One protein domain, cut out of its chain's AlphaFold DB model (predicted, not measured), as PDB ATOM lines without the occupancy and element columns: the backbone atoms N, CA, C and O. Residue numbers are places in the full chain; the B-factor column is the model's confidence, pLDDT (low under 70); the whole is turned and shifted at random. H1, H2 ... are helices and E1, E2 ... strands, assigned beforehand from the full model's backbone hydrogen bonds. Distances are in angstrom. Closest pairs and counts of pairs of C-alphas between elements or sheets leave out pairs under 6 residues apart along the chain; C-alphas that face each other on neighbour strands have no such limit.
ATOM      1  N   VAL A 451      42.409  20.883  16.242       78.62
ATOM      2  CA  VAL A 451      41.982  20.644  17.629       78.62
ATOM      3  C   VAL A 451      40.749  21.476  17.963       78.62
ATOM      4  O   VAL A 451      39.769  20.909  18.434       78.62
ATOM      5  N   GLU A 452      40.722  22.767  17.631       78.62
ATOM      6  CA  GLU A 452      39.557  23.618  17.889       78.62
ATOM      7  C   GLU A 452      38.358  23.227  17.014       78.62
ATOM      8  O   GLU A 452      37.241  23.173  17.515       78.62
ATOM      9  N   ARG A 453      38.556  22.824  15.746       83.81
ATOM     10  CA  ARG A 453      37.460  22.239  14.942       83.81
ATOM     11  C   ARG A 453      36.918  20.943  15.554       83.81
ATOM     12  O   ARG A 453      35.705  20.760  15.582       83.81
ATOM     13  N   LYS A 454      37.780  20.066  16.085       78.12
ATOM     14  CA  LYS A 454      37.353  18.867  16.829       78.12
ATOM     15  C   LYS A 454      36.620  19.238  18.124       78.12
ATOM     16  O   LYS A 454      35.612  18.609  18.428       78.12
ATOM     17  N   ARG A 455      37.076  20.266  18.851       80.56
ATOM     18  CA  ARG A 455      36.445  20.773  20.081       80.56
ATOM     19  C   ARG A 455      35.057  21.349  19.806       80.56
ATOM     20  O   ARG A 455      34.111  20.959  20.475       80.56
ATOM     21  N   VAL A 456      34.923  22.197  18.785       79.25
ATOM     22  CA  VAL A 456      33.652  22.805  18.357       79.25
ATOM     23  C   VAL A 456      32.667  21.753  17.846       79.25
ATOM     24  O   VAL A 456      31.488  21.835  18.168       79.25
ATOM     25  N   LEU A 457      33.118  20.732  17.106       81.50
ATOM     26  CA  LEU A 457      32.248  19.616  16.710       81.50
ATOM     27  C   LEU A 457      31.798  18.783  17.921       81.50
ATOM     28  O   LEU A 457      30.621  18.461  18.031       81.50
ATOM     29  N   ALA A 458      32.707  18.465  18.845       70.94
ATOM     30  CA  ALA A 458      32.382  17.743  20.075       70.94
ATOM     31  C   ALA A 458      31.373  18.515  20.955       70.94
ATOM     32  O   ALA A 458      30.411  17.934  21.451       70.94
ATOM     33  N   GLU A 459      31.553  19.832  21.076       74.19
ATOM     34  CA  GLU A 459      30.646  20.760  21.761       74.19
ATOM     35  C   GLU A 459      29.278  20.853  21.062       74.19
ATOM     36  O   GLU A 459      28.249  20.772  21.725       74.19
ATOM     37  N   ALA A 460      29.242  20.919  19.726       74.12
ATOM     38  CA  ALA A 460      28.004  20.988  18.940       74.12
ATOM     39  C   ALA A 460      27.159  19.697  18.949       74.12
ATOM     40  O   ALA A 460      25.973  19.751  18.626       74.12
ATOM     41  N   PHE A 461      27.743  18.549  19.309       69.06
ATOM     42  CA  PHE A 461      27.030  17.273  19.461       69.06
ATOM     43  C   PHE A 461      26.757  16.891  20.931       69.06
ATOM     44  O   PHE A 461      26.334  15.765  21.187       69.06
ATOM     45  N   ASP A 462      27.048  17.770  21.902       55.12
ATOM     46  CA  ASP A 462      27.064  17.466  23.351       55.12
ATOM     47  C   ASP A 462      27.980  16.280  23.750       55.12
ATOM     48  O   ASP A 462      28.009  15.842  24.908       55.12
ATOM     49  N   ILE A 463      28.812  15.796  22.818       51.44
ATOM     50  CA  ILE A 463      29.845  14.780  23.040       51.44
ATOM     51  C   ILE A 463      30.993  15.461  23.781       51.44
ATOM     52  O   ILE A 463      32.059  15.711  23.226       51.44
ATOM     53  N   THR A 464      30.783  15.750  25.067       52.38
ATOM     54  CA  THR A 464      31.863  16.106  25.990       52.38
ATOM     55  C   THR A 464      32.916  15.001  25.881       52.38
ATOM     56  O   THR A 464      32.615  13.874  26.293       52.38
ATOM     57  N   PRO A 465      34.123  15.256  25.335       51.88
ATOM     58  CA  PRO A 465      35.116  14.203  25.207       51.88
ATOM     59  C   PRO A 465      35.408  13.679  26.615       51.88
ATOM     60  O   PRO A 465      35.694  14.497  27.500       51.88
ATOM     61  N   PRO A 466      35.293  12.362  26.878       54.59
ATOM     62  CA  PRO A 466      35.590  11.835  28.201       54.59
ATOM     63  C   PRO A 466      37.009  12.268  28.554       54.59
ATOM     64  O   PRO A 466      37.920  12.055  27.759       54.59
ATOM     65  N   ASN A 467      37.182  12.952  29.688       53.19
ATOM     66  CA  ASN A 467      38.426  13.663  29.974       53.19
ATOM     67  C   ASN A 467      39.565  12.671  30.268       53.19
ATOM     68  O   ASN A 467      39.847  12.348  31.420       53.19
ATOM     69  N   LEU A 468      40.213  12.184  29.205       57.91
ATOM     70  CA  LEU A 468      41.338  11.254  29.279       57.91
ATOM     71  C   LEU A 468      42.543  11.896  29.993       57.91
ATOM     72  O   LEU A 468      43.359  11.182  30.561       57.91
ATOM     73  N   ASP A 469      42.591  13.227  30.105       56.69
ATOM     74  CA  ASP A 469      43.581  13.934  30.928       56.69
ATOM     75  C   ASP A 469      43.459  13.608  32.433       56.69
ATOM     76  O   ASP A 469      44.413  13.802  33.191       56.69
ATOM     77  N   ALA A 470      42.302  13.122  32.897       58.06
ATOM     78  CA  ALA A 470      42.112  12.569  34.241       58.06
ATOM     79  C   ALA A 470      42.521  11.083  34.346       58.06
ATOM     80  O   ALA A 470      42.682  10.567  35.453       58.06
ATOM     81  N   LEU A 471      42.727  10.418  33.203       60.91
ATOM     82  CA  LEU A 471      43.297   9.075  33.049       60.91
ATOM     83  C   LEU A 471      44.799   9.105  32.712       60.91
ATOM     84  O   LEU A 471      45.359   8.061  32.397       60.91
ATOM     85  N   HIS A 472      45.478  10.255  32.814       64.06
ATOM     86  CA  HIS A 472      46.942  10.299  32.848       64.06
ATOM     87  C   HIS A 472      47.450   9.902  34.241       64.06
ATOM     88  O   HIS A 472      47.630  10.736  35.133       64.06
ATOM     89  N   PHE A 473      47.682   8.602  34.422       64.06
ATOM     90  CA  PHE A 473      48.385   8.051  35.578       64.06
ATOM     91  C   PHE A 473      49.882   8.295  35.349       64.06
ATOM     92  O   PHE A 473      50.517   7.599  34.558       64.06
ATOM     93  N   GLY A 474      50.405   9.361  35.963       54.59
ATOM     94  CA  GLY A 474      51.753   9.874  35.698       54.59
ATOM     95  C   GLY A 474      52.856   8.818  35.813       54.59
ATOM     96  O   GLY A 474      52.755   7.898  36.618       54.59
ATOM     97  N   GLU A 475      53.898   8.978  34.993       51.94
ATOM     98  CA  GLU A 475      55.132   8.167  34.940       51.94
ATOM     99  C   GLU A 475      54.962   6.684  34.526       51.94
ATOM    100  O   GLU A 475      55.891   6.103  33.966       51.94
ATOM    101  N   ASN A 476      53.777   6.079  34.661       57.03
ATOM    102  CA  ASN A 476      53.518   4.671  34.330       57.03
ATOM    103  C   ASN A 476      52.627   4.500  33.080       57.03
ATOM    104  O   ASN A 476      51.465   4.102  33.180       57.03
ATOM    105  N   SER A 477      53.186   4.740  31.885       63.34
ATOM    106  CA  SER A 477      52.460   4.710  30.593       63.34
ATOM    107  C   SER A 477      51.541   3.487  30.410       63.34
ATOM    108  O   SER A 477      50.340   3.642  30.198       63.34
ATOM    109  N   ASN A 478      52.068   2.272  30.586       66.38
ATOM    110  CA  ASN A 478      51.339   1.012  30.365       66.38
ATOM    111  C   ASN A 478      50.173   0.818  31.361       66.38
ATOM    112  O   ASN A 478      49.180   0.156  31.060       66.38
ATOM    113  N   ALA A 479      50.270   1.407  32.557       67.44
ATOM    114  CA  ALA A 479      49.176   1.430  33.527       67.44
ATOM    115  C   ALA A 479      48.082   2.428  33.107       67.44
ATOM    116  O   ALA A 479      46.889   2.145  33.236       67.44
ATOM    117  N   SER A 480      48.491   3.572  32.551       76.62
ATOM    118  CA  SER A 480      47.596   4.562  31.947       76.62
ATOM    119  C   SER A 480      46.805   3.976  30.773       76.62
ATOM    120  O   SER A 480      45.612   4.248  30.634       76.62
ATOM    121  N   GLU A 481      47.453   3.143  29.959       85.38
ATOM    122  CA  GLU A 481      46.872   2.455  28.806       85.38
ATOM    123  C   GLU A 481      45.774   1.461  29.214       85.38
ATOM    124  O   GLU A 481      44.638   1.609  28.766       85.38
ATOM    125  N   LEU A 482      46.057   0.535  30.143       90.25
ATOM    126  CA  LEU A 482      45.090  -0.466  30.622       90.25
ATOM    127  C   LEU A 482      43.769   0.161  31.103       90.25
ATOM    128  O   LEU A 482      42.685  -0.290  30.723       90.25
ATOM    129  N   VAL A 483      43.843   1.207  31.934       90.19
ATOM    130  CA  VAL A 483      42.631   1.863  32.454       90.19
ATOM    131  C   VAL A 483      41.950   2.706  31.373       90.19
ATOM    132  O   VAL A 483      40.724   2.777  31.355       90.19
ATOM    133  N   SER A 484      42.701   3.294  30.435       88.19
ATOM    134  CA  SER A 484      42.123   4.019  29.293       88.19
ATOM    135  C   SER A 484      41.348   3.093  28.356       88.19
ATOM    136  O   SER A 484      40.263   3.455  27.901       88.19
ATOM    137  N   ASP A 485      41.849   1.888  28.104       90.56
ATOM    138  CA  ASP A 485      41.184   0.900  27.254       90.56
ATOM    139  C   ASP A 485      39.966   0.264  27.924       90.56
ATOM    140  O   ASP A 485      38.916   0.139  27.290       90.56
ATOM    141  N   LEU A 486      40.044  -0.045  29.220       92.06
ATOM    142  CA  LEU A 486      38.861  -0.437  29.990       92.06
ATOM    143  C   LEU A 486      37.837   0.703  30.086       92.06
ATOM    144  O   LEU A 486      36.643   0.432  30.039       92.06
ATOM    145  N   PHE A 487      38.261   1.970  30.135       90.75
ATOM    146  CA  PHE A 487      37.340   3.109  30.089       90.75
ATOM    147  C   PHE A 487      36.693   3.276  28.704       90.75
ATOM    148  O   PHE A 487      35.522   3.630  28.621       90.75
ATOM    149  N   ARG A 488      37.412   3.000  27.608       89.88
ATOM    150  CA  ARG A 488      36.849   3.011  26.241       89.88
ATOM    151  C   ARG A 488      35.815   1.899  26.034       89.88
ATOM    152  O   ARG A 488      34.800   2.140  25.388       89.88
ATOM    153  N   ARG A 489      36.071   0.701  26.572       93.81
ATOM    154  CA  ARG A 489      35.211  -0.491  26.416       93.81
ATOM    155  C   ARG A 489      34.036  -0.509  27.399       93.81
ATOM    156  O   ARG A 489      32.907  -0.786  27.008       93.81
ATOM    157  N   GLU A 490      34.290  -0.199  28.668       93.94
ATOM    158  CA  GLU A 490      33.331  -0.294  29.776       93.94
ATOM    159  C   GLU A 490      33.344   0.976  30.664       93.94
ATOM    160  O   GLU A 490      33.598   0.898  31.872       93.94
ATOM    161  N   PRO A 491      33.032   2.173  30.120       90.94
ATOM    162  CA  PRO A 491      33.122   3.433  30.869       90.94
ATOM    163  C   PRO A 491      32.247   3.440  32.128       90.94
ATOM    164  O   PRO A 491      32.651   3.972  33.161       90.94
ATOM    165  N   LYS A 492      31.066   2.804  32.072       92.81
ATOM    166  CA  LYS A 492      30.157   2.654  33.223       92.81
ATOM    167  C   LYS A 492      30.822   1.902  34.380       92.81
ATOM    168  O   LYS A 492      30.712   2.336  35.521       92.81
ATOM    169  N   TRP A 493      31.538   0.818  34.077       94.94
ATOM    170  CA  TRP A 493      32.217  -0.004  35.075       94.94
ATOM    171  C   TRP A 493      33.376   0.765  35.722       94.94
ATOM    172  O   TRP A 493      33.448   0.849  36.946       94.94
ATOM    173  N   VAL A 494      34.226   1.428  34.926       94.81
ATOM    174  CA  VAL A 494      35.342   2.233  35.465       94.81
ATOM    175  C   VAL A 494      34.840   3.398  36.331       94.81
ATOM    176  O   VAL A 494      35.415   3.675  37.385       94.81
ATOM    177  N   LEU A 495      33.744   4.055  35.935       93.25
ATOM    178  CA  LEU A 495      33.103   5.093  36.752       93.25
ATOM    179  C   LEU A 495      32.486   4.525  38.039       93.25
ATOM    180  O   LEU A 495      32.607   5.158  39.085       93.25
ATOM    181  N   ALA A 496      31.908   3.322  38.008       95.00
ATOM    182  CA  ALA A 496      31.437   2.656  39.218       95.00
ATOM    183  C   ALA A 496      32.592   2.399  40.207       95.00
ATOM    184  O   ALA A 496      32.449   2.749  41.381       95.00
ATOM    185  N   ILE A 497      33.752   1.892  39.755       96.12
ATOM    186  CA  ILE A 497      34.959   1.735  40.602       96.12
ATOM    187  C   ILE A 497      35.396   3.079  41.209       96.12
ATOM    188  O   ILE A 497      35.668   3.153  42.414       96.12
ATOM    189  N   GLU A 498      35.434   4.146  40.402       94.25
ATOM    190  CA  GLU A 498      35.757   5.498  40.876       94.25
ATOM    191  C   GLU A 498      34.791   5.948  41.980       94.25
ATOM    192  O   GLU A 498      35.241   6.476  42.996       94.25
ATOM    193  N   GLU A 499      33.484   5.718  41.834       93.94
ATOM    194  CA  GLU A 499      32.491   6.105  42.842       93.94
ATOM    195  C   GLU A 499      32.660   5.365  44.174       93.94
ATOM    196  O   GLU A 499      32.509   5.991  45.227       93.94
ATOM    197  N   ARG A 500      33.049   4.079  44.167       95.38
ATOM    198  CA  ARG A 500      33.375   3.354  45.413       95.38
ATOM    199  C   ARG A 500      34.610   3.963  46.079       95.38
ATOM    200  O   ARG A 500      34.571   4.263  47.271       95.38
ATOM    201  N   CYS A 501      35.676   4.221  45.318       95.81
ATOM    202  CA  CYS A 501      36.903   4.835  45.840       95.81
ATOM    203  C   CYS A 501      36.653   6.255  46.391       95.81
ATOM    204  O   CYS A 501      37.069   6.586  47.505       95.81
ATOM    205  N   LYS A 502      35.885   7.060  45.650       94.31
ATOM    206  CA  LYS A 502      35.399   8.389  46.038       94.31
ATOM    207  C   LYS A 502      34.582   8.343  47.324       94.31
ATOM    208  O   LYS A 502      34.811   9.166  48.211       94.31
ATOM    209  N   PHE A 503      33.659   7.393  47.460       93.62
ATOM    210  CA  PHE A 503      32.851   7.257  48.669       93.62
ATOM    211  C   PHE A 503      33.678   6.805  49.883       93.62
ATOM    212  O   PHE A 503      33.478   7.324  50.980       93.62
ATOM    213  N   LEU A 504      34.664   5.922  49.716       93.94
ATOM    214  CA  LEU A 504      35.562   5.553  50.814       93.94
ATOM    215  C   LEU A 504      36.303   6.777  51.378       93.94
ATOM    216  O   LEU A 504      36.285   7.004  52.590       93.94
ATOM    217  N   VAL A 505      36.891   7.614  50.519       93.69
ATOM    218  CA  VAL A 505      37.652   8.795  50.966       93.69
ATOM    219  C   VAL A 505      36.740   9.936  51.440       93.69
ATOM    220  O   VAL A 505      36.942  10.460  52.534       93.69
ATOM    221  N   LEU A 506      35.717  10.312  50.663       91.69
ATOM    222  CA  LEU A 506      34.904  11.522  50.891       91.69
ATOM    223  C   LEU A 506      33.506  11.267  51.477       91.69
ATOM    224  O   LEU A 506      32.868  12.195  51.979       91.69
ATOM    225  N   GLY A 507      33.011  10.032  51.422       87.06
ATOM    226  CA  GLY A 507      31.690   9.659  51.921       87.06
ATOM    227  C   GLY A 507      31.602   9.742  53.440       87.06
ATOM    228  O   GLY A 507      32.473   9.256  54.168       87.06
ATOM    229  N   LYS A 508      30.519  10.344  53.936       81.75
ATOM    230  CA  LYS A 508      30.180  10.347  55.363       81.75
ATOM    231  C   LYS A 508      29.416   9.063  55.677       81.75
ATOM    232  O   LYS A 508      28.235   8.969  55.348       81.75
ATOM    233  N   THR A 509      30.084   8.089  56.299       69.94
ATOM    234  CA  THR A 509      29.454   6.838  56.747       69.94
ATOM    235  C   THR A 509      28.278   7.157  57.668       69.94
ATOM    236  O   THR A 509      28.449   7.803  58.702       69.94
ATOM    237  N   ARG A 510      27.069   6.728  57.295       61.47
ATOM    238  CA  ARG A 510      25.852   6.970  58.081       61.47
ATOM    239  C   ARG A 510      25.708   5.921  59.189       61.47
ATOM    240  O   ARG A 510      24.902   5.003  59.073       61.47
ATOM    241  N   GLY A 511      26.465   6.078  60.270       59.72
ATOM    242  CA  GLY A 511      26.366   5.211  61.444       59.72
ATOM    243  C   GLY A 511      27.258   5.669  62.594       59.72
ATOM    244  O   GLY A 511      28.261   6.342  62.372       59.72
ATOM    245  N   ASN A 512      26.900   5.283  63.819       48.06
ATOM    246  CA  ASN A 512      27.735   5.455  65.013       48.06
ATOM    247  C   ASN A 512      28.602   4.197  65.249       48.06
ATOM    248  O   ASN A 512      28.727   3.717  66.375       48.06
ATOM    249  N   SER A 513      29.131   3.613  64.170       55.44
ATOM    250  CA  SER A 513      30.029   2.457  64.232       55.44
ATOM    251  C   SER A 513      31.293   2.840  65.002       55.44
ATOM    252  O   SER A 513      31.841   3.918  64.767       55.44
ATOM    253  N   SER A 514      31.739   1.991  65.931       54.47
ATOM    254  CA  SER A 514      32.899   2.271  66.792       54.47
ATOM    255  C   SER A 514      34.178   2.480  65.978       54.47
ATOM    256  O   SER A 514      34.919   3.436  66.218       54.47
ATOM    257  N   SER A 515      34.378   1.645  64.957       66.44
ATOM    258  CA  SER A 515      35.501   1.749  64.043       66.44
ATOM    259  C   SER A 515      35.251   2.850  63.013       66.44
ATOM    260  O   SER A 515      34.256   2.826  62.284       66.44
ATOM    261  N   ASN A 516      36.221   3.745  62.844       76.94
ATOM    262  CA  ASN A 516      36.272   4.670  61.707       76.94
ATOM    263  C   ASN A 516      36.780   4.008  60.403       76.94
ATOM    264  O   ASN A 516      36.908   4.687  59.380       76.94
ATOM    265  N   MET A 517      37.080   2.705  60.440       88.81
ATOM    266  CA  MET A 517      37.547   1.922  59.300       88.81
ATOM    267  C   MET A 517      36.471   1.859  58.209       88.81
ATOM    268  O   MET A 517      35.337   1.459  58.459       88.81
ATOM    269  N   LYS A 518      36.847   2.216  56.979       92.88
ATOM    270  CA  LYS A 518      36.016   2.020  55.786       92.88
ATOM    271  C   LYS A 518      36.778   1.179  54.778       92.88
ATOM    272  O   LYS A 518      37.917   1.500  54.430       92.88
ATOM    273  N   PHE A 519      36.118   0.153  54.266       95.69
ATOM    274  CA  PHE A 519      36.653  -0.713  53.229       95.69
ATOM    275  C   PHE A 519      35.552  -1.141  52.265       95.69
ATOM    276  O   PHE A 519      34.361  -1.029  52.559       95.69
ATOM    277  N   HIS A 520      35.956  -1.610  51.093       97.06
ATOM    278  CA  HIS A 520      35.060  -2.189  50.114       97.06
ATOM    279  C   HIS A 520      35.697  -3.429  49.488       97.06
ATOM    280  O   HIS A 520      36.877  -3.426  49.145       97.06
ATOM    281  N   VAL A 521      34.895  -4.480  49.363       97.44
ATOM    282  CA  VAL A 521      35.224  -5.747  48.714       97.44
ATOM    283  C   VAL A 521      34.529  -5.754  47.355       97.44
ATOM    284  O   VAL A 521      33.297  -5.783  47.290       97.44
ATOM    285  N   PHE A 522      35.321  -5.711  46.288       97.44
ATOM    286  CA  PHE A 522      34.847  -5.933  44.925       97.44
ATOM    287  C   PHE A 522      34.588  -7.428  44.701       97.44
ATOM    288  O   PHE A 522      35.179  -8.266  45.387       97.44
ATOM    289  N   CYS A 523      33.714  -7.780  43.760       95.44
ATOM    290  CA  CYS A 523      33.387  -9.175  43.458       95.44
ATOM    291  C   CYS A 523      34.569  -9.942  42.813       95.44
ATOM    292  O   CYS A 523      35.671  -9.417  42.629       95.44
ATOM    293  N   HIS A 524      34.370 -11.224  42.498       94.12
ATOM    294  CA  HIS A 524      35.368 -12.024  41.779       94.12
ATOM    295  C   HIS A 524      35.476 -11.544  40.325       94.12
ATOM    296  O   HIS A 524      34.473 -11.491  39.617       94.12
ATOM    297  N   MET A 525      36.680 -11.192  39.867       91.44
ATOM    298  CA  MET A 525      36.889 -10.611  38.529       91.44
ATOM    299  C   MET A 525      38.187 -11.111  37.908       91.44
ATOM    300  O   MET A 525      39.140 -11.396  38.628       91.44
ATOM    301  N   MET A 526      38.264 -11.140  36.576       91.56
ATOM    302  CA  MET A 526      39.497 -11.459  35.846       91.56
ATOM    303  C   MET A 526      40.644 -10.485  36.167       91.56
ATOM    304  O   MET A 526      40.409  -9.321  36.511       91.56
ATOM    305  N   LYS A 527      41.888 -10.956  35.995       92.50
ATOM    306  CA  LYS A 527      43.133 -10.222  36.282       92.50
ATOM    307  C   LYS A 527      43.087  -8.744  35.885       92.50
ATOM    308  O   LYS A 527      43.325  -7.895  36.737       92.50
ATOM    309  N   ASP A 528      42.734  -8.429  34.645       93.06
ATOM    310  CA  ASP A 528      42.892  -7.071  34.110       93.06
ATOM    311  C   ASP A 528      41.935  -6.057  34.760       93.06
ATOM    312  O   ASP A 528      42.324  -4.919  35.027       93.06
ATOM    313  N   LYS A 529      40.726  -6.490  35.149       94.50
ATOM    314  CA  LYS A 529      39.800  -5.671  35.950       94.50
ATOM    315  C   LYS A 529      40.328  -5.448  37.370       94.50
ATOM    316  O   LYS A 529      40.282  -4.329  37.877       94.50
ATOM    317  N   ARG A 530      40.922  -6.470  37.996       95.00
ATOM    318  CA  ARG A 530      41.578  -6.330  39.312       95.00
ATOM    319  C   ARG A 530      42.810  -5.425  39.251       95.00
ATOM    320  O   ARG A 530      43.099  -4.707  40.209       95.00
ATOM    321  N   ASP A 531      43.562  -5.465  38.157       94.00
ATOM    322  CA  ASP A 531      44.736  -4.617  37.940       94.00
ATOM    323  C   ASP A 531      44.302  -3.156  37.742       94.00
ATOM    324  O   ASP A 531      44.816  -2.275  38.432       94.00
ATOM    325  N   ALA A 532      43.258  -2.899  36.947       94.56
ATOM    326  CA  ALA A 532      42.647  -1.573  36.830       94.56
ATOM    327  C   ALA A 532      42.105  -1.032  38.168       94.56
ATOM    328  O   ALA A 532      42.332   0.136  38.483       94.56
ATOM    329  N   ILE A 533      41.467  -1.870  38.998       95.94
ATOM    330  CA  ILE A 533      41.040  -1.482  40.356       95.94
ATOM    331  C   ILE A 533      42.229  -1.007  41.198       95.94
ATOM    332  O   ILE A 533      42.123   0.036  41.843       95.94
ATOM    333  N   ARG A 534      43.369  -1.717  41.181       95.12
ATOM    334  CA  ARG A 534      44.572  -1.295  41.925       95.12
ATOM    335  C   ARG A 534      45.068   0.078  41.467       95.12
ATOM    336  O   ARG A 534      45.393   0.907  42.310       95.12
ATOM    337  N   LEU A 535      45.084   0.331  40.158       93.94
ATOM    338  CA  LEU A 535      45.547   1.598  39.577       93.94
ATOM    339  C   LEU A 535      44.617   2.776  39.910       93.94
ATOM    340  O   LEU A 535      45.083   3.860  40.267       93.94
ATOM    341  N   ILE A 536      43.300   2.562  39.861       94.06
ATOM    342  CA  ILE A 536      42.307   3.564  40.275       94.06
ATOM    343  C   ILE A 536      42.444   3.842  41.779       94.06
ATOM    344  O   ILE A 536      42.559   5.001  42.183       94.06
ATOM    345  N   ALA A 537      42.498   2.797  42.609       95.62
ATOM    346  CA  ALA A 537      42.593   2.907  44.063       95.62
ATOM    347  C   ALA A 537      43.902   3.566  44.540       95.62
ATOM    348  O   ALA A 537      43.870   4.378  45.470       95.62
ATOM    349  N   ASP A 538      45.036   3.305  43.878       93.31
ATOM    350  CA  ASP A 538      46.298   3.990  44.174       93.31
ATOM    351  C   ASP A 538      46.238   5.493  43.851       93.31
ATOM    352  O   ASP A 538      46.798   6.293  44.603       93.31
ATOM    353  N   ARG A 539      45.489   5.933  42.828       91.19
ATOM    354  CA  ARG A 539      45.302   7.377  42.573       91.19
ATOM    355  C   ARG A 539      44.636   8.079  43.768       91.19
ATOM    356  O   ARG A 539      45.030   9.193  44.115       91.19
ATOM    357  N   TRP A 540      43.702   7.401  44.444       94.62
ATOM    358  CA  TRP A 540      43.084   7.816  45.719       94.62
ATOM    359  C   TRP A 540      43.956   7.540  46.964       94.62
ATOM    360  O   TRP A 540      43.580   7.886  48.088       94.62
ATOM    361  N   LYS A 541      45.118   6.899  46.789       95.38
ATOM    362  CA  LYS A 541      46.007   6.380  47.845       95.38
ATOM    363  C   LYS A 541      45.257   5.536  48.886       95.38
ATOM    364  O   LYS A 541      45.531   5.595  50.088       95.38
ATOM    365  N   LEU A 542      44.286   4.757  48.416       95.94
ATOM    366  CA  LEU A 542      43.695   3.650  49.165       95.94
ATOM    367  C   LEU A 542      44.705   2.498  49.223       95.94
ATOM    368  O   LEU A 542      45.514   2.321  48.314       95.94
ATOM    369  N   SER A 543      44.660   1.713  50.294       96.25
ATOM    370  CA  SER A 543      45.411   0.460  50.377       96.25
ATOM    371  C   SER A 543      44.598  -0.654  49.725       96.25
ATOM    372  O   SER A 543      43.366  -0.645  49.798       96.25
ATOM    373  N   VAL A 544      45.278  -1.584  49.052       96.31
ATOM    374  CA  VAL A 544      44.648  -2.593  48.194       96.31
ATOM    375  C   VAL A 544      45.229  -3.967  48.485       96.31
ATOM    376  O   VAL A 544      46.445  -4.147  48.475       96.31
ATOM    377  N   GLN A 545      44.358  -4.946  48.702       95.25
ATOM    378  CA  GLN A 545      44.714  -6.347  48.905       95.25
ATOM    379  C   GLN A 545      43.939  -7.208  47.909       95.25
ATOM    380  O   GLN A 545      42.750  -6.988  47.685       95.25
ATOM    381  N   ALA A 546      44.613  -8.179  47.296       93.31
ATOM    382  CA  ALA A 546      43.996  -9.168  46.419       93.31
ATOM    383  C   ALA A 546      44.188 -10.547  47.052       93.31
ATOM    384  O   ALA A 546      45.320 -10.915  47.368       93.31
ATOM    385  N   VAL A 547      43.090 -11.269  47.271       90.12
ATOM    386  CA  VAL A 547      43.047 -12.490  48.091       90.12
ATOM    387  C   VAL A 547      42.321 -13.603  47.319       90.12
ATOM    388  O   VAL A 547      41.629 -13.328  46.333       90.12
ATOM    389  N   GLY A 548      42.553 -14.856  47.709       86.25
ATOM    390  CA  GLY A 548      42.078 -16.055  47.023       86.25
ATOM    391  C   GLY A 548      42.976 -16.563  45.895       86.25
ATOM    392  O   GLY A 548      44.084 -16.067  45.652       86.25
ATOM    393  N   TRP A 549      42.472 -17.571  45.185       81.88
ATOM    394  CA  TRP A 549      43.122 -18.252  44.059       81.88
ATOM    395  C   TRP A 549      42.402 -17.947  42.741       81.88
ATOM    396  O   TRP A 549      41.207 -17.678  42.735       81.88
ATOM    397  N   GLU A 550      43.110 -17.971  41.612       82.31
ATOM    398  CA  GLU A 550      42.492 -17.775  40.291       82.31
ATOM    399  C   GLU A 550      41.517 -18.935  39.978       82.31
ATOM    400  O   GLU A 550      41.870 -20.081  40.255       82.31
ATOM    401  N   PRO A 551      40.311 -18.704  39.416       81.56
ATOM    402  CA  PRO A 551      39.697 -17.423  39.034       81.56
ATOM    403  C   PRO A 551      38.931 -16.714  40.168       81.56
ATOM    404  O   PRO A 551      38.500 -15.578  39.995       81.56
ATOM    405  N   LYS A 552      38.779 -17.338  41.344       86.56
ATOM    406  CA  LYS A 552      38.108 -16.782  42.540       86.56
ATOM    407  C   LYS A 552      38.934 -15.702  43.268       86.56
ATOM    408  O   LYS A 552      38.835 -15.550  44.483       86.56
ATOM    409  N   ARG A 553      39.742 -14.923  42.545       92.06
ATOM    410  CA  ARG A 553      40.478 -13.786  43.108       92.06
ATOM    411  C   ARG A 553      39.596 -12.547  43.120       92.06
ATOM    412  O   ARG A 553      39.075 -12.133  42.084       92.06
ATOM    413  N   PHE A 554      39.464 -11.944  44.292       95.19
ATOM    414  CA  PHE A 554      38.744 -10.691  44.509       95.19
ATOM    415  C   PHE A 554      39.696  -9.614  45.045       95.19
ATOM    416  O   PHE A 554      40.860  -9.890  45.358       95.19
ATOM    417  N   VAL A 555      39.224  -8.367  45.105       96.81
ATOM    418  CA  VAL A 555      40.024  -7.221  45.562       96.81
ATOM    419  C   VAL A 555      39.306  -6.487  46.683       96.81
ATOM    420  O   VAL A 555      38.155  -6.084  46.535       96.81
ATOM    421  N   THR A 556      40.020  -6.250  47.778       97.25
ATOM    422  CA  THR A 556      39.569  -5.421  48.893       97.25
ATOM    423  C   THR A 556      40.380  -4.133  48.930       97.25
ATOM    424  O   THR A 556      41.611  -4.162  48.971       97.25
ATOM    425  N   VAL A 557      39.694  -2.994  48.944       97.56
ATOM    426  CA  VAL A 557      40.285  -1.658  49.101       97.56
ATOM    427  C   VAL A 557      39.887  -1.061  50.446       97.56
ATOM    428  O   VAL A 557      38.739  -1.199  50.864       97.56
ATOM    429  N   HIS A 558      40.802  -0.384  51.137       95.94
ATOM    430  CA  HIS A 558      40.501   0.267  52.415       95.94
ATOM    431  C   HIS A 558      41.179   1.629  52.584       95.94
ATOM    432  O   HIS A 558      42.233   1.919  52.007       95.94
ATOM    433  N   VAL A 559      40.539   2.481  53.384       95.62
ATOM    434  CA  VAL A 559      41.038   3.818  53.723       95.62
ATOM    435  C   VAL A 559      42.234   3.703  54.663       95.62
ATOM    436  O   VAL A 559      42.208   2.956  55.637       95.62
ATOM    437  N   THR A 560      43.273   4.490  54.397       93.31
ATOM    438  CA  THR A 560      44.435   4.644  55.281       93.31
ATOM    439  C   THR A 560      44.670   6.122  55.600       93.31
ATOM    440  O   THR A 560      44.158   6.986  54.886       93.31
ATOM    441  N   PRO A 561      45.522   6.460  56.586       92.50
ATOM    442  CA  PRO A 561      45.955   7.842  56.816       92.50
ATOM    443  C   PRO A 561      46.678   8.507  55.626       92.50
ATOM    444  O   PRO A 561      46.933   9.706  55.671       92.50
ATOM    445  N   LYS A 562      47.032   7.754  54.570       93.88
ATOM    446  CA  LYS A 562      47.627   8.276  53.325       93.88
ATOM    447  C   LYS A 562      46.586   8.580  52.237       93.88
ATOM    448  O   LYS A 562      46.941   9.198  51.232       93.88
ATOM    449  N   SER A 563      45.340   8.132  52.405       95.12
ATOM    450  CA  SER A 563      44.289   8.247  51.391       95.12
ATOM    451  C   SER A 563      43.849   9.696  51.203       95.12
ATOM    452  O   SER A 563      43.589  10.412  52.169       95.12
ATOM    453  N   LYS A 564      43.784  10.139  49.947       93.12
ATOM    454  CA  LYS A 564      43.576  11.542  49.573       93.12
ATOM    455  C   LYS A 564      42.779  11.656  48.280       93.12
ATOM    456  O   LYS A 564      42.779  10.746  47.457       93.12
ATOM    457  N   VAL A 565      42.130  12.798  48.079       90.75
ATOM    458  CA  VAL A 565      41.440  13.088  46.816       90.75
ATOM    459  C   VAL A 565      42.482  13.275  45.699       90.75
ATOM    460  O   VAL A 565      43.429  14.045  45.888       90.75
ATOM    461  N   PRO A 566      42.338  12.606  44.542       88.88
ATOM    462  CA  PRO A 566      43.104  12.909  43.339       88.88
ATOM    463  C   PRO A 566      42.948  14.369  42.896       88.88
ATOM    464  O   PRO A 566      41.877  14.953  43.037       88.88
ATOM    465  N   ALA A 567      43.970  14.934  42.247       83.69
ATOM    466  CA  ALA A 567      43.862  16.257  41.615       83.69
ATOM    467  C   ALA A 567      42.837  16.293  40.459       83.69
ATOM    468  O   ALA A 567      42.309  17.353  40.128       83.69
ATOM    469  N   ARG A 568      42.545  15.132  39.853       81.06
ATOM    470  CA  ARG A 568      41.473  14.912  38.874       81.06
ATOM    471  C   ARG A 568      40.703  13.641  39.245       81.06
ATOM    472  O   ARG A 568      41.299  12.573  39.392       81.06
ATOM    473  N   VAL A 569      39.390  13.778  39.417       84.38
ATOM    474  CA  VAL A 569      38.443  12.704  39.760       84.38
ATOM    475  C   VAL A 569      37.677  12.324  38.493       84.38
ATOM    476  O   VAL A 569      37.163  13.207  37.804       84.38
ATOM    477  N   LEU A 570      37.599  11.033  38.169       82.50
ATOM    478  CA  LEU A 570      36.950  10.566  36.939       82.50
ATOM    479  C   LEU A 570      35.445  10.876  36.968       82.50
ATOM    480  O   LEU A 570      34.809  10.900  38.022       82.50
ATOM    481  N   GLY A 571      34.887  11.197  35.798       75.69
ATOM    482  CA  GLY A 571      33.478  11.581  35.631       75.69
ATOM    483  C   GLY A 571      33.051  12.900  36.297       75.69
ATOM    484  O   GLY A 571      31.937  13.361  36.063       75.69
ATOM    485  N   SER A 572      33.902  13.542  37.103       71.50
ATOM    486  CA  SER A 572      33.557  14.782  37.806       71.50
ATOM    487  C   SER A 572      33.889  16.005  36.951       71.50
ATOM    488  O   SER A 572      35.044  16.216  36.583       71.50
ATOM    489  N   LYS A 573      32.884  16.840  36.651       68.56
ATOM    490  CA  LYS A 573      33.090  18.099  35.916       68.56
ATOM    491  C   LYS A 573      34.011  19.041  36.721       68.56
ATOM    492  O   LYS A 573      33.737  19.257  37.905       68.56
ATOM    493  N   PRO A 574      35.069  19.622  36.116       61.81
ATOM    494  CA  PRO A 574      35.949  20.569  36.797       61.81
ATOM    495  C   PRO A 574      35.182  21.734  37.438       61.81
ATOM    496  O   PRO A 574      34.217  22.241  36.872       61.81
ATOM    497  N   GLY A 575      35.611  22.156  38.630       61.62
ATOM    498  CA  GLY A 575      35.003  23.265  39.379       61.62
ATOM    499  C   GLY A 575      33.773  22.909  40.227       61.62
ATOM    500  O   GLY A 575      33.405  23.695  41.096       61.62
ATOM    501  N   VAL A 576      33.163  21.730  40.054       65.62
ATOM    502  CA  VAL A 576      32.060  21.271  40.919       65.62
ATOM    503  C   VAL A 576      32.630  20.666  42.215       65.62
ATOM    504  O   VAL A 576      33.520  19.815  42.137       65.62
ATOM    505  N   PRO A 577      32.141  21.041  43.417       63.84
ATOM    506  CA  PRO A 577      32.597  20.431  44.664       63.84
ATOM    507  C   PRO A 577      32.272  18.931  44.686       63.84
ATOM    508  O   PRO A 577      31.119  18.524  44.533       63.84
ATOM    509  N   VAL A 578      33.300  18.102  44.895       67.69
ATOM    510  CA  VAL A 578      33.220  16.635  44.808       67.69
ATOM    511  C   VAL A 578      32.495  16.058  46.031       67.69
ATOM    512  O   VAL A 578      33.100  15.527  46.959       67.69
ATOM    513  N   SER A 579      31.168  16.164  46.038       71.06
ATOM    514  CA  SER A 579      30.318  15.491  47.020       71.06
ATOM    515  C   SER A 579      30.258  13.987  46.741       71.06
ATOM    516  O   SER A 579      30.141  13.554  45.588       71.06
ATOM    517  N   ALA A 580      30.327  13.186  47.802       77.44
ATOM    518  CA  ALA A 580      30.168  11.740  47.761       77.44
ATOM    519  C   ALA A 580      28.771  11.349  48.264       77.44
ATOM    520  O   ALA A 580      28.550  11.159  49.462       77.44
ATOM    521  N   ALA A 581      27.831  11.222  47.324       82.81
ATOM    522  CA  ALA A 581      26.643  10.402  47.534       82.81
ATOM    523  C   ALA A 581      27.062   8.933  47.746       82.81
ATOM    524  O   ALA A 581      28.147   8.532  47.327       82.81
ATOM    525  N   HIS A 582      26.211   8.139  48.398       85.81
ATOM    526  CA  HIS A 582      26.433   6.695  48.492       85.81
ATOM    527  C   HIS A 582      26.118   6.070  47.119       85.81
ATOM    528  O   HIS A 582      25.002   6.287  46.638       85.81
ATOM    529  N   PRO A 583      27.037   5.325  46.477       91.44
ATOM    530  CA  PRO A 583      26.719   4.599  45.253       91.44
ATOM    531  C   PRO A 583      25.679   3.495  45.503       91.44
ATOM    532  O   PRO A 583      25.620   2.897  46.581       91.44
ATOM    533  N   TYR A 584      24.869   3.211  44.484       92.25
ATOM    534  CA  TYR A 584      23.958   2.064  44.470       92.25
ATOM    535  C   TYR A 584      24.730   0.767  44.227       92.25
ATOM    536  O   TYR A 584      25.691   0.767  43.455       92.25
ATOM    537  N   PHE A 585      24.289  -0.323  44.857       94.56
ATOM    538  CA  PHE A 585      24.844  -1.662  44.649       94.56
ATOM    539  C   PHE A 585      24.772  -2.104  43.174       94.56
ATOM    540  O   PHE A 585      23.713  -2.024  42.553       94.56
ATOM    541  N   ASP A 586      25.891  -2.601  42.650       94.81
ATOM    542  CA  ASP A 586      26.060  -3.171  41.310       94.81
ATOM    543  C   ASP A 586      26.770  -4.528  41.433       94.81
ATOM    544  O   ASP A 586      27.938  -4.595  41.814       94.81
ATOM    545  N   SER A 587      26.086  -5.618  41.079       94.12
ATOM    546  CA  SER A 587      26.623  -6.985  41.155       94.12
ATOM    547  C   SER A 587      27.814  -7.257  40.223       94.12
ATOM    548  O   SER A 587      28.529  -8.238  40.425       94.12
ATOM    549  N   MET A 588      28.057  -6.407  39.219       93.69
ATOM    550  CA  MET A 588      29.228  -6.491  38.331       93.69
ATOM    551  C   MET A 588      30.489  -5.842  38.931       93.69
ATOM    552  O   MET A 588      31.552  -5.837  38.299       93.69
ATOM    553  N   VAL A 589      30.371  -5.268  40.131       95.69
ATOM    554  CA  VAL A 589      31.411  -4.496  40.818       95.69
ATOM    555  C   VAL A 589      31.538  -4.931  42.275       95.69
ATOM    556  O   VAL A 589      32.619  -5.318  42.713       95.69
ATOM    557  N   ASP A 590      30.446  -4.866  43.028       96.50
ATOM    558  CA  ASP A 590      30.412  -5.048  44.473       96.50
ATOM    559  C   ASP A 590      30.266  -6.536  44.842       96.50
ATOM    560  O   ASP A 590      29.440  -7.253  44.274       96.50
ATOM    561  N   MET A 591      31.018  -7.016  45.839       96.25
ATOM    562  CA  MET A 591      30.762  -8.336  46.431       96.25
ATOM    563  C   MET A 591      29.417  -8.331  47.174       96.25
ATOM    564  O   MET A 591      29.132  -7.375  47.900       96.25
ATOM    565  N   ASP A 592      28.619  -9.402  47.050       95.31
ATOM    566  CA  ASP A 592      27.365  -9.564  47.806       95.31
ATOM    567  C   ASP A 592      27.645  -9.446  49.319       95.31
ATOM    568  O   ASP A 592      28.355 -10.290  49.876       95.31
ATOM    569  N   PRO A 593      27.087  -8.439  50.019       94.75
ATOM    570  CA  PRO A 593      27.343  -8.235  51.438       94.75
ATOM    571  C   PRO A 593      26.930  -9.395  52.341       94.75
ATOM    572  O   PRO A 593      27.432  -9.497  53.459       94.75
ATOM    573  N   ARG A 594      26.066 -10.301  51.870       95.31
ATOM    574  CA  ARG A 594      25.697 -11.527  52.591       95.31
ATOM    575  C   ARG A 594      26.827 -12.558  52.636       95.31
ATOM    576  O   ARG A 594      26.726 -13.492  53.420       95.31
ATOM    577  N   LEU A 595      27.875 -12.402  51.823       95.12
ATOM    578  CA  LEU A 595      29.079 -13.242  51.818       95.12
ATOM    579  C   LEU A 595      30.198 -12.706  52.725       95.12
ATOM    580  O   LEU A 595      31.178 -13.410  52.946       95.12
ATOM    581  N   VAL A 596      30.100 -11.471  53.228       95.38
ATOM    582  CA  VAL A 596      31.218 -10.789  53.900       95.38
ATOM    583  C   VAL A 596      30.889 -10.527  55.368       95.38
ATOM    584  O   VAL A 596      29.908  -9.858  55.692       95.38
ATOM    585  N   VAL A 597      31.749 -11.003  56.269       94.69
ATOM    586  CA  VAL A 597      31.693 -10.678  57.702       94.69
ATOM    587  C   VAL A 597      32.852  -9.747  58.039       94.69
ATOM    588  O   VAL A 597      34.015 -10.086  57.819       94.69
ATOM    589  N   ALA A 598      32.535  -8.564  58.562       94.56
ATOM    590  CA  ALA A 598      33.521  -7.573  58.974       94.56
ATOM    591  C   ALA A 598      33.881  -7.783  60.451       94.56
ATOM    592  O   ALA A 598      32.993  -7.851  61.298       94.56
ATOM    593  N   MET A 599      35.168  -7.869  60.769       93.12
ATOM    594  CA  MET A 599      35.681  -8.009  62.133       93.12
ATOM    595  C   MET A 599      36.468  -6.750  62.479       93.12
ATOM    596  O   MET A 599      37.593  -6.567  62.017       93.12
ATOM    597  N   LEU A 600      35.832  -5.844  63.218       91.75
ATOM    598  CA  LEU A 600      36.292  -4.469  63.415       91.75
ATOM    599  C   LEU A 600      36.578  -4.212  64.900       91.75
ATOM    600  O   LEU A 600      35.936  -4.801  65.765       91.75
ATOM    601  N   ASP A 601      37.558  -3.350  65.179       90.25
ATOM    602  CA  ASP A 601      38.070  -3.051  66.531       90.25
ATOM    603  C   ASP A 601      38.514  -4.284  67.355       90.25
ATOM    604  O   ASP A 601      38.411  -4.301  68.583       90.25
ATOM    605  N   LEU A 602      39.067  -5.301  66.687       89.19
ATOM    606  CA  LEU A 602      39.611  -6.508  67.313       89.19
ATOM    607  C   LEU A 602      40.656  -6.172  68.404       89.19
ATOM    608  O   LEU A 602      41.509  -5.292  68.200       89.19
ATOM    609  N   PRO A 603      40.656  -6.883  69.551       88.25
ATOM    610  CA  PRO A 603      41.754  -6.802  70.506       88.25
ATOM    611  C   PRO A 603      43.017  -7.438  69.904       88.25
ATOM    612  O   PRO A 603      42.930  -8.337  69.071       88.25
ATOM    613  N   ARG A 604      44.203  -6.984  70.340       82.25
ATOM    614  CA  ARG A 604      45.499  -7.463  69.807       82.25
ATOM    615  C   ARG A 604      45.689  -8.975  69.956       82.25
ATOM    616  O   ARG A 604      46.402  -9.575  69.164       82.25
ATOM    617  N   ASP A 605      45.050  -9.548  70.969       82.25
ATOM    618  CA  ASP A 605      45.194 -10.936  71.396       82.25
ATOM    619  C   ASP A 605      44.051 -11.833  70.869       82.25
ATOM    620  O   ASP A 605      43.932 -12.991  71.264       82.25
ATOM    621  N   ALA A 606      43.189 -11.316  69.977       83.06
ATOM    622  CA  ALA A 606      42.210 -12.138  69.268       83.06
ATOM    623  C   ALA A 606      42.903 -13.004  68.210       83.06
ATOM    624  O   ALA A 606      43.331 -12.511  67.166       83.06
ATOM    625  N   ASP A 607      42.918 -14.316  68.433       79.25
ATOM    626  CA  ASP A 607      43.290 -15.292  67.414       79.25
ATOM    627  C   ASP A 607      42.171 -15.441  66.365       79.25
ATOM    628  O   ASP A 607      41.390 -16.395  66.333       79.25
ATOM    629  N   VAL A 608      42.085 -14.441  65.486       77.94
ATOM    630  CA  VAL A 608      41.167 -14.429  64.340       77.94
ATOM    631  C   VAL A 608      41.453 -15.595  63.393       77.94
ATOM    632  O   VAL A 608      40.528 -16.091  62.753       77.94
ATOM    633  N   ASN A 609      42.697 -16.078  63.334       77.12
ATOM    634  CA  ASN A 609      43.046 -17.216  62.495       77.12
ATOM    635  C   ASN A 609      42.371 -18.496  63.012       77.12
ATOM    636  O   ASN A 609      41.712 -19.161  62.215       77.12
ATOM    637  N   SER A 610      42.425 -18.827  64.309       77.50
ATOM    638  CA  SER A 610      41.665 -19.985  64.817       77.50
ATOM    639  C   SER A 610      40.152 -19.762  64.796       77.50
ATOM    640  O   SER A 610      39.417 -20.686  64.441       77.50
ATOM    641  N   LEU A 611      39.665 -18.542  65.059       71.62
ATOM    642  CA  LEU A 611      38.246 -18.200  64.887       71.62
ATOM    643  C   LEU A 611      37.749 -18.460  63.453       71.62
ATOM    644  O   LEU A 611      36.629 -18.944  63.284       71.62
ATOM    645  N   VAL A 612      38.574 -18.198  62.436       72.44
ATOM    646  CA  VAL A 612      38.280 -18.467  61.017       72.44
ATOM    647  C   VAL A 612      38.492 -19.939  60.643       72.44
ATOM    648  O   VAL A 612      37.678 -20.498  59.909       72.44
ATOM    649  N   LEU A 613      39.500 -20.623  61.196       78.25
ATOM    650  CA  LEU A 613      39.727 -22.063  60.977       78.25
ATOM    651  C   LEU A 613      38.551 -22.936  61.455       78.25
ATOM    652  O   LEU A 613      38.336 -24.018  60.910       78.25
ATOM    653  N   ARG A 614      37.717 -22.449  62.388       79.06
ATOM    654  CA  ARG A 614      36.429 -23.083  62.765       79.06
ATOM    655  C   ARG A 614      35.419 -23.173  61.608       79.06
ATOM    656  O   ARG A 614      34.431 -23.893  61.736       79.06
ATOM    657  N   PHE A 615      35.667 -22.478  60.497       81.44
ATOM    658  CA  PHE A 615      34.918 -22.550  59.237       81.44
ATOM    659  C   PHE A 615      35.716 -23.267  58.130       81.44
ATOM    660  O   PHE A 615      35.525 -22.993  56.953       81.44
ATOM    661  N   GLY A 616      36.647 -24.161  58.489       72.31
ATOM    662  CA  GLY A 616      37.225 -25.164  57.581       72.31
ATOM    663  C   GLY A 616      38.042 -24.640  56.391       72.31
ATOM    664  O   GLY A 616      38.305 -25.406  55.470       72.31
ATOM    665  N   GLY A 617      38.423 -23.358  56.376       75.88
ATOM    666  CA  GLY A 617      39.033 -22.712  55.204       75.88
ATOM    667  C   GLY A 617      38.034 -22.349  54.094       75.88
ATOM    668  O   GLY A 617      38.434 -22.051  52.975       75.88
ATOM    669  N   GLU A 618      36.730 -22.353  54.383       83.38
ATOM    670  CA  GLU A 618      35.646 -22.067  53.425       83.38
ATOM    671  C   GLU A 618      35.427 -20.558  53.175       83.38
ATOM    672  O   GLU A 618      34.534 -20.164  52.408       83.38
ATOM    673  N   CYS A 619      36.236 -19.719  53.831       90.81
ATOM    674  CA  CYS A 619      36.297 -18.277  53.654       90.81
ATOM    675  C   CYS A 619      37.738 -17.751  53.615       90.81
ATOM    676  O   CYS A 619      38.641 -18.256  54.280       90.81
ATOM    677  N   GLU A 620      37.923 -16.701  52.825       92.25
ATOM    678  CA  GLU A 620      39.193 -16.018  52.598       92.25
ATOM    679  C   GLU A 620      39.327 -14.852  53.593       92.25
ATOM    680  O   GLU A 620      38.449 -13.984  53.663       92.25
ATOM    681  N   LEU A 621      40.408 -14.833  54.379       91.81
ATOM    682  CA  LEU A 621      40.648 -13.831  55.423       91.81
ATOM    683  C   LEU A 621      41.507 -12.671  54.903       91.81
ATOM    684  O   LEU A 621      42.613 -12.864  54.400       91.81
ATOM    685  N   VAL A 622      41.008 -11.450  55.076       93.12
ATOM    686  CA  VAL A 622      41.613 -10.205  54.595       93.12
ATOM    687  C   VAL A 622      41.957  -9.307  55.784       93.12
ATOM    688  O   VAL A 622      41.060  -8.780  56.440       93.12
ATOM    689  N   TRP A 623      43.244  -9.109  56.067       92.88
ATOM    690  CA  TRP A 623      43.719  -8.290  57.190       92.88
ATOM    691  C   TRP A 623      43.876  -6.819  56.789       92.88
ATOM    692  O   TRP A 623      44.894  -6.421  56.228       92.88
ATOM    693  N   LEU A 624      42.873  -5.989  57.092       93.00
ATOM    694  CA  LEU A 624      42.861  -4.559  56.753       93.00
ATOM    695  C   LEU A 624      43.906  -3.777  57.569       93.00
ATOM    696  O   LEU A 624      44.607  -2.932  57.022       93.00
ATOM    697  N   ASN A 625      44.021  -4.062  58.869       91.06
ATOM    698  CA  ASN A 625      45.137  -3.660  59.735       91.06
ATOM    699  C   ASN A 625      45.200  -4.552  60.992       91.06
ATOM    700  O   ASN A 625      44.355  -5.427  61.165       91.06
ATOM    701  N   ASP A 626      46.137  -4.269  61.900       89.50
ATOM    702  CA  ASP A 626      46.386  -4.938  63.194       89.50
ATOM    703  C   ASP A 626      45.151  -5.173  64.096       89.50
ATOM    704  O   ASP A 626      45.263  -5.850  65.117       89.50
ATOM    705  N   LYS A 627      44.003  -4.548  63.797       91.25
ATOM    706  CA  LYS A 627      42.749  -4.625  64.566       91.25
ATOM    707  C   LYS A 627      41.489  -4.772  63.705       91.25
ATOM    708  O   LYS A 627      40.381  -4.685  64.227       91.25
ATOM    709  N   ASN A 628      41.615  -4.887  62.387       92.94
ATOM    710  CA  ASN A 628      40.466  -4.903  61.485       92.94
ATOM    711  C   ASN A 628      40.705  -5.925  60.380       92.94
ATOM    712  O   ASN A 628      41.703  -5.850  59.664       92.94
ATOM    713  N   ALA A 629      39.766  -6.845  60.211       93.50
ATOM    714  CA  ALA A 629      39.801  -7.880  59.194       93.50
ATOM    715  C   ALA A 629      38.418  -8.068  58.554       93.50
ATOM    716  O   ALA A 629      37.398  -7.616  59.076       93.50
ATOM    717  N   ALA A 630      38.372  -8.757  57.421       94.19
ATOM    718  CA  ALA A 630      37.137  -9.210  56.796       94.19
ATOM    719  C   ALA A 630      37.287 -10.670  56.368       94.19
ATOM    720  O   ALA A 630      38.311 -11.041  55.800       94.19
ATOM    721  N   ALA A 631      36.270 -11.488  56.627       94.25
ATOM    722  CA  ALA A 631      36.185 -12.857  56.136       94.25
ATOM    723  C   ALA A 631      35.164 -12.915  54.992       94.25
ATOM    724  O   ALA A 631      34.009 -12.516  55.168       94.25
ATOM    725  N   VAL A 632      35.598 -13.389  53.823       94.62
ATOM    726  CA  VAL A 632      34.782 -13.484  52.604       94.62
ATOM    727  C   VAL A 632      34.467 -14.949  52.333       94.62
ATOM    728  O   VAL A 632      35.350 -15.737  52.006       94.62
ATOM    729  N   PHE A 633      33.207 -15.324  52.518       94.06
ATOM    730  CA  PHE A 633      32.714 -16.692  52.405       94.06
ATOM    731  C   PHE A 633      32.267 -17.015  50.980       94.06
ATOM    732  O   PHE A 633      31.865 -16.145  50.211       94.06
ATOM    733  N   SER A 634      32.273 -18.305  50.660       92.19
ATOM    734  CA  SER A 634      31.708 -18.841  49.417       92.19
ATOM    735  C   SER A 634      30.184 -19.057  49.459       92.19
ATOM    736  O   SER A 634      29.564 -19.174  48.405       92.19
ATOM    737  N   ASP A 635      29.578 -19.083  50.651       93.06
ATOM    738  CA  ASP A 635      28.152 -19.361  50.879       93.06
ATOM    739  C   ASP A 635      27.536 -18.375  51.904       93.06
ATOM    740  O   ASP A 635      28.081 -18.223  53.007       93.06
ATOM    741  N   PRO A 636      26.381 -17.740  51.599       94.88
ATOM    742  CA  PRO A 636      25.673 -16.865  52.533       94.88
ATOM    743  C   PRO A 636      25.207 -17.548  53.827       94.88
ATOM    744  O   PRO A 636      25.116 -16.882  54.860       94.88
ATOM    745  N   ALA A 637      24.896 -18.849  53.822       94.50
ATOM    746  CA  ALA A 637      24.432 -19.543  55.026       94.50
ATOM    747  C   ALA A 637      25.573 -19.741  56.042       94.50
ATOM    748  O   ALA A 637      25.380 -19.511  57.244       94.50
ATOM    749  N   ARG A 638      26.780 -20.072  55.572       92.88
ATOM    750  CA  ARG A 638      28.019 -20.077  56.367       92.88
ATOM    751  C   ARG A 638      28.408 -18.678  56.837       92.88
ATOM    752  O   ARG A 638      28.642 -18.517  58.032       92.88
ATOM    753  N   ALA A 639      28.364 -17.662  55.974       94.50
ATOM    754  CA  ALA A 639      28.620 -16.269  56.363       94.50
ATOM    755  C   ALA A 639      27.668 -15.786  57.473       94.50
ATOM    756  O   ALA A 639      28.103 -15.285  58.510       94.50
ATOM    757  N   ALA A 640      26.361 -16.023  57.315       94.44
ATOM    758  CA  ALA A 640      25.365 -15.706  58.333       94.44
ATOM    759  C   ALA A 640      25.577 -16.513  59.628       94.44
ATOM    760  O   ALA A 640      25.250 -16.037  60.713       94.44
ATOM    761  N   THR A 641      26.119 -17.730  59.537       92.81
ATOM    762  CA  THR A 641      26.471 -18.557  60.702       92.81
ATOM    763  C   THR A 641      27.725 -18.047  61.410       92.81
ATOM    764  O   THR A 641      27.751 -18.044  62.639       92.81
ATOM    765  N   ALA A 642      28.716 -17.543  60.675       91.94
ATOM    766  CA  ALA A 642      29.883 -16.869  61.234       91.94
ATOM    767  C   ALA A 642      29.503 -15.551  61.923       91.94
ATOM    768  O   ALA A 642      29.893 -15.330  63.065       91.94
ATOM    769  N   LEU A 643      28.630 -14.747  61.311       92.06
ATOM    770  CA  LEU A 643      28.069 -13.526  61.905       92.06
ATOM    771  C   LEU A 643      27.288 -13.775  63.218       92.06
ATOM    772  O   LEU A 643      27.098 -12.852  63.998       92.06
ATOM    773  N   ARG A 644      26.850 -15.016  63.487       91.38
ATOM    774  CA  ARG A 644      26.218 -15.433  64.757       91.38
ATOM    775  C   ARG A 644      27.164 -16.151  65.735       91.38
ATOM    776  O   ARG A 644      26.716 -16.534  66.811       91.38
ATOM    777  N   ARG A 645      28.422 -16.410  65.355       88.12
ATOM    778  CA  ARG A 645      29.396 -17.223  66.121       88.12
ATOM    779  C   ARG A 645      30.742 -16.538  66.374       88.12
ATOM    780  O   ARG A 645      31.545 -17.077  67.128       88.12
ATOM    781  N   LEU A 646      31.006 -15.412  65.718       87.69
ATOM    782  CA  LEU A 646      32.180 -14.573  65.926       87.69
ATOM    783  C   LEU A 646      31.783 -13.411  66.835       87.69
ATOM    784  O   LEU A 646      30.968 -12.585  66.435       87.69
ATOM    785  N   ASP A 647      32.380 -13.314  68.022       86.25
ATOM    786  CA  ASP A 647      32.034 -12.285  69.022       86.25
ATOM    787  C   ASP A 647      32.316 -10.851  68.532       86.25
ATOM    788  O   ASP A 647      31.646  -9.900  68.926       86.25
ATOM    789  N   TYR A 648      33.276 -10.716  67.612       87.19
ATOM    790  CA  TYR A 648      33.642  -9.473  66.919       87.19
ATOM    791  C   TYR A 648      33.071  -9.398  65.489       87.19
ATOM    792  O   TYR A 648      33.462  -8.537  64.702       87.19
ATOM    793  N   GLY A 649      32.184 -10.327  65.118       90.44
ATOM    794  CA  GLY A 649      31.561 -10.392  63.801       90.44
ATOM    795  C   GLY A 649      30.479  -9.329  63.630       90.44
ATOM    796  O   GLY A 649      29.512  -9.274  64.384       90.44
ATOM    797  N   SER A 650      30.611  -8.508  62.594       92.69
ATOM    798  CA  SER A 650      29.655  -7.462  62.232       92.69
ATOM    799  C   SER A 650      29.234  -7.574  60.765       92.69
ATOM    800  O   SER A 650      29.964  -8.100  59.917       92.69
ATOM    801  N   ALA A 651      28.019  -7.114  60.462       92.94
ATOM    802  CA  ALA A 651      27.495  -7.126  59.101       92.94
ATOM    803  C   ALA A 651      28.301  -6.155  58.227       92.94
ATOM    804  O   ALA A 651      28.465  -4.986  58.580       92.94
ATOM    805  N   TYR A 652      28.803  -6.628  57.086       93.88
ATOM    806  CA  TYR A 652      29.619  -5.801  56.206       93.88
ATOM    807  C   TYR A 652      28.814  -4.645  55.593       93.88
ATOM    808  O   TYR A 652      27.813  -4.844  54.904       93.88
TER     809      TYR A 652
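Overview. This is residues 451 to 652 of the 803 residues of an uncharacterized protein of Aegilops tauschii (UniProt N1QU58). Two small antiparallel sheets are partly face to face as a sandwich, with H5 and H6 over the outside of E5 E6 E4 E7 and H3 and H4 over the outside of E1 E3 E2. Beyond them H2 crosses H4 and meets H3 at a corner, and at the far end residues 456 to 462, of which 456 to 460 belong to H1, stick out. The printed part has 202 residues, with six named helices and seven named strands in the order H1 H2 H3 E1 H4 E2 E3 E4 H5 E5 E6 H6 E7; its class is mixed, with 98 residues, under half, in named elements. It is compact, with a radius of gyration of the C-alphas of 18.9 A, yet elongated, spanning 66 by 36 by 30 A.

Along the chain. Find C-alpha 619 at (36.297, -18.277, 53.654); from there E5, residues 619 to 625, runs 18.1 A. Beside it lie E6, 628 to 633, 16.8 A, then E4, 596 to 599, and E7, 649 to 651, which ends at (27.495, -7.126, 59.101). H5 is 608 to 613 and H6 636 to 642. The other sheet holds E1, 519 to 521, E3, 554 to 558, and E2, 543 to 547. H3, 491 to 506, is 21.7 A long, H4, 527 to 539, 18.8 A, and H2, 477 to 489, 18.5 A. H1, 451 to 460, begins at (41.982, 20.644, 17.629).

Arrangement. Look first at hairpin E5 and E6, with N 622 and O 630 2.8 A apart. E6 and E4 have N 599 and O 629 at 2.8 A, E4 and E7 N 650 and O 598 at 2.8 A. H5, at a height over the sheet of 8.9 A, and H6, at 7.9 A, make two layers with it. Across the sandwich, two sheets face to face, the closest C-alphas of E2 and E5 are Val 547 and Glu 620, 6.9 A apart. There N 557 and O 520 of E3 and E1 are 2.9 A apart, N 556 and O 545 of hairpin E2 and E3 2.8 A. Three right-handed split strand-helix-strand units, each with another strand between its two, are E1 H4 E2, E4 H5 E5 and E6 H6 E7. H3 and H4, on one face of E1 E3 E2, make two layers with it and touch at a steep tilt of 40 degrees, closest C-alphas Cys 501 and Ala 537, 6.3 A. H2 touches H4 at 68 degrees, only just steep, closest C-alphas Val 483 and Ala 532, 5.6 A. Each named helix has every O i to N i+4 pair within hydrogen-bond range.

Size, cuts and confidence. The C-alphas farthest apart, Arg 453 and Asp 605, are 65.9 A apart. The printed part has no cut; the links H1 to H2, H3 to E1 and E3 to E4 are long. Look for pLDDT under 70 at residues 461 to 479, 509 to 515 and 573 to 578.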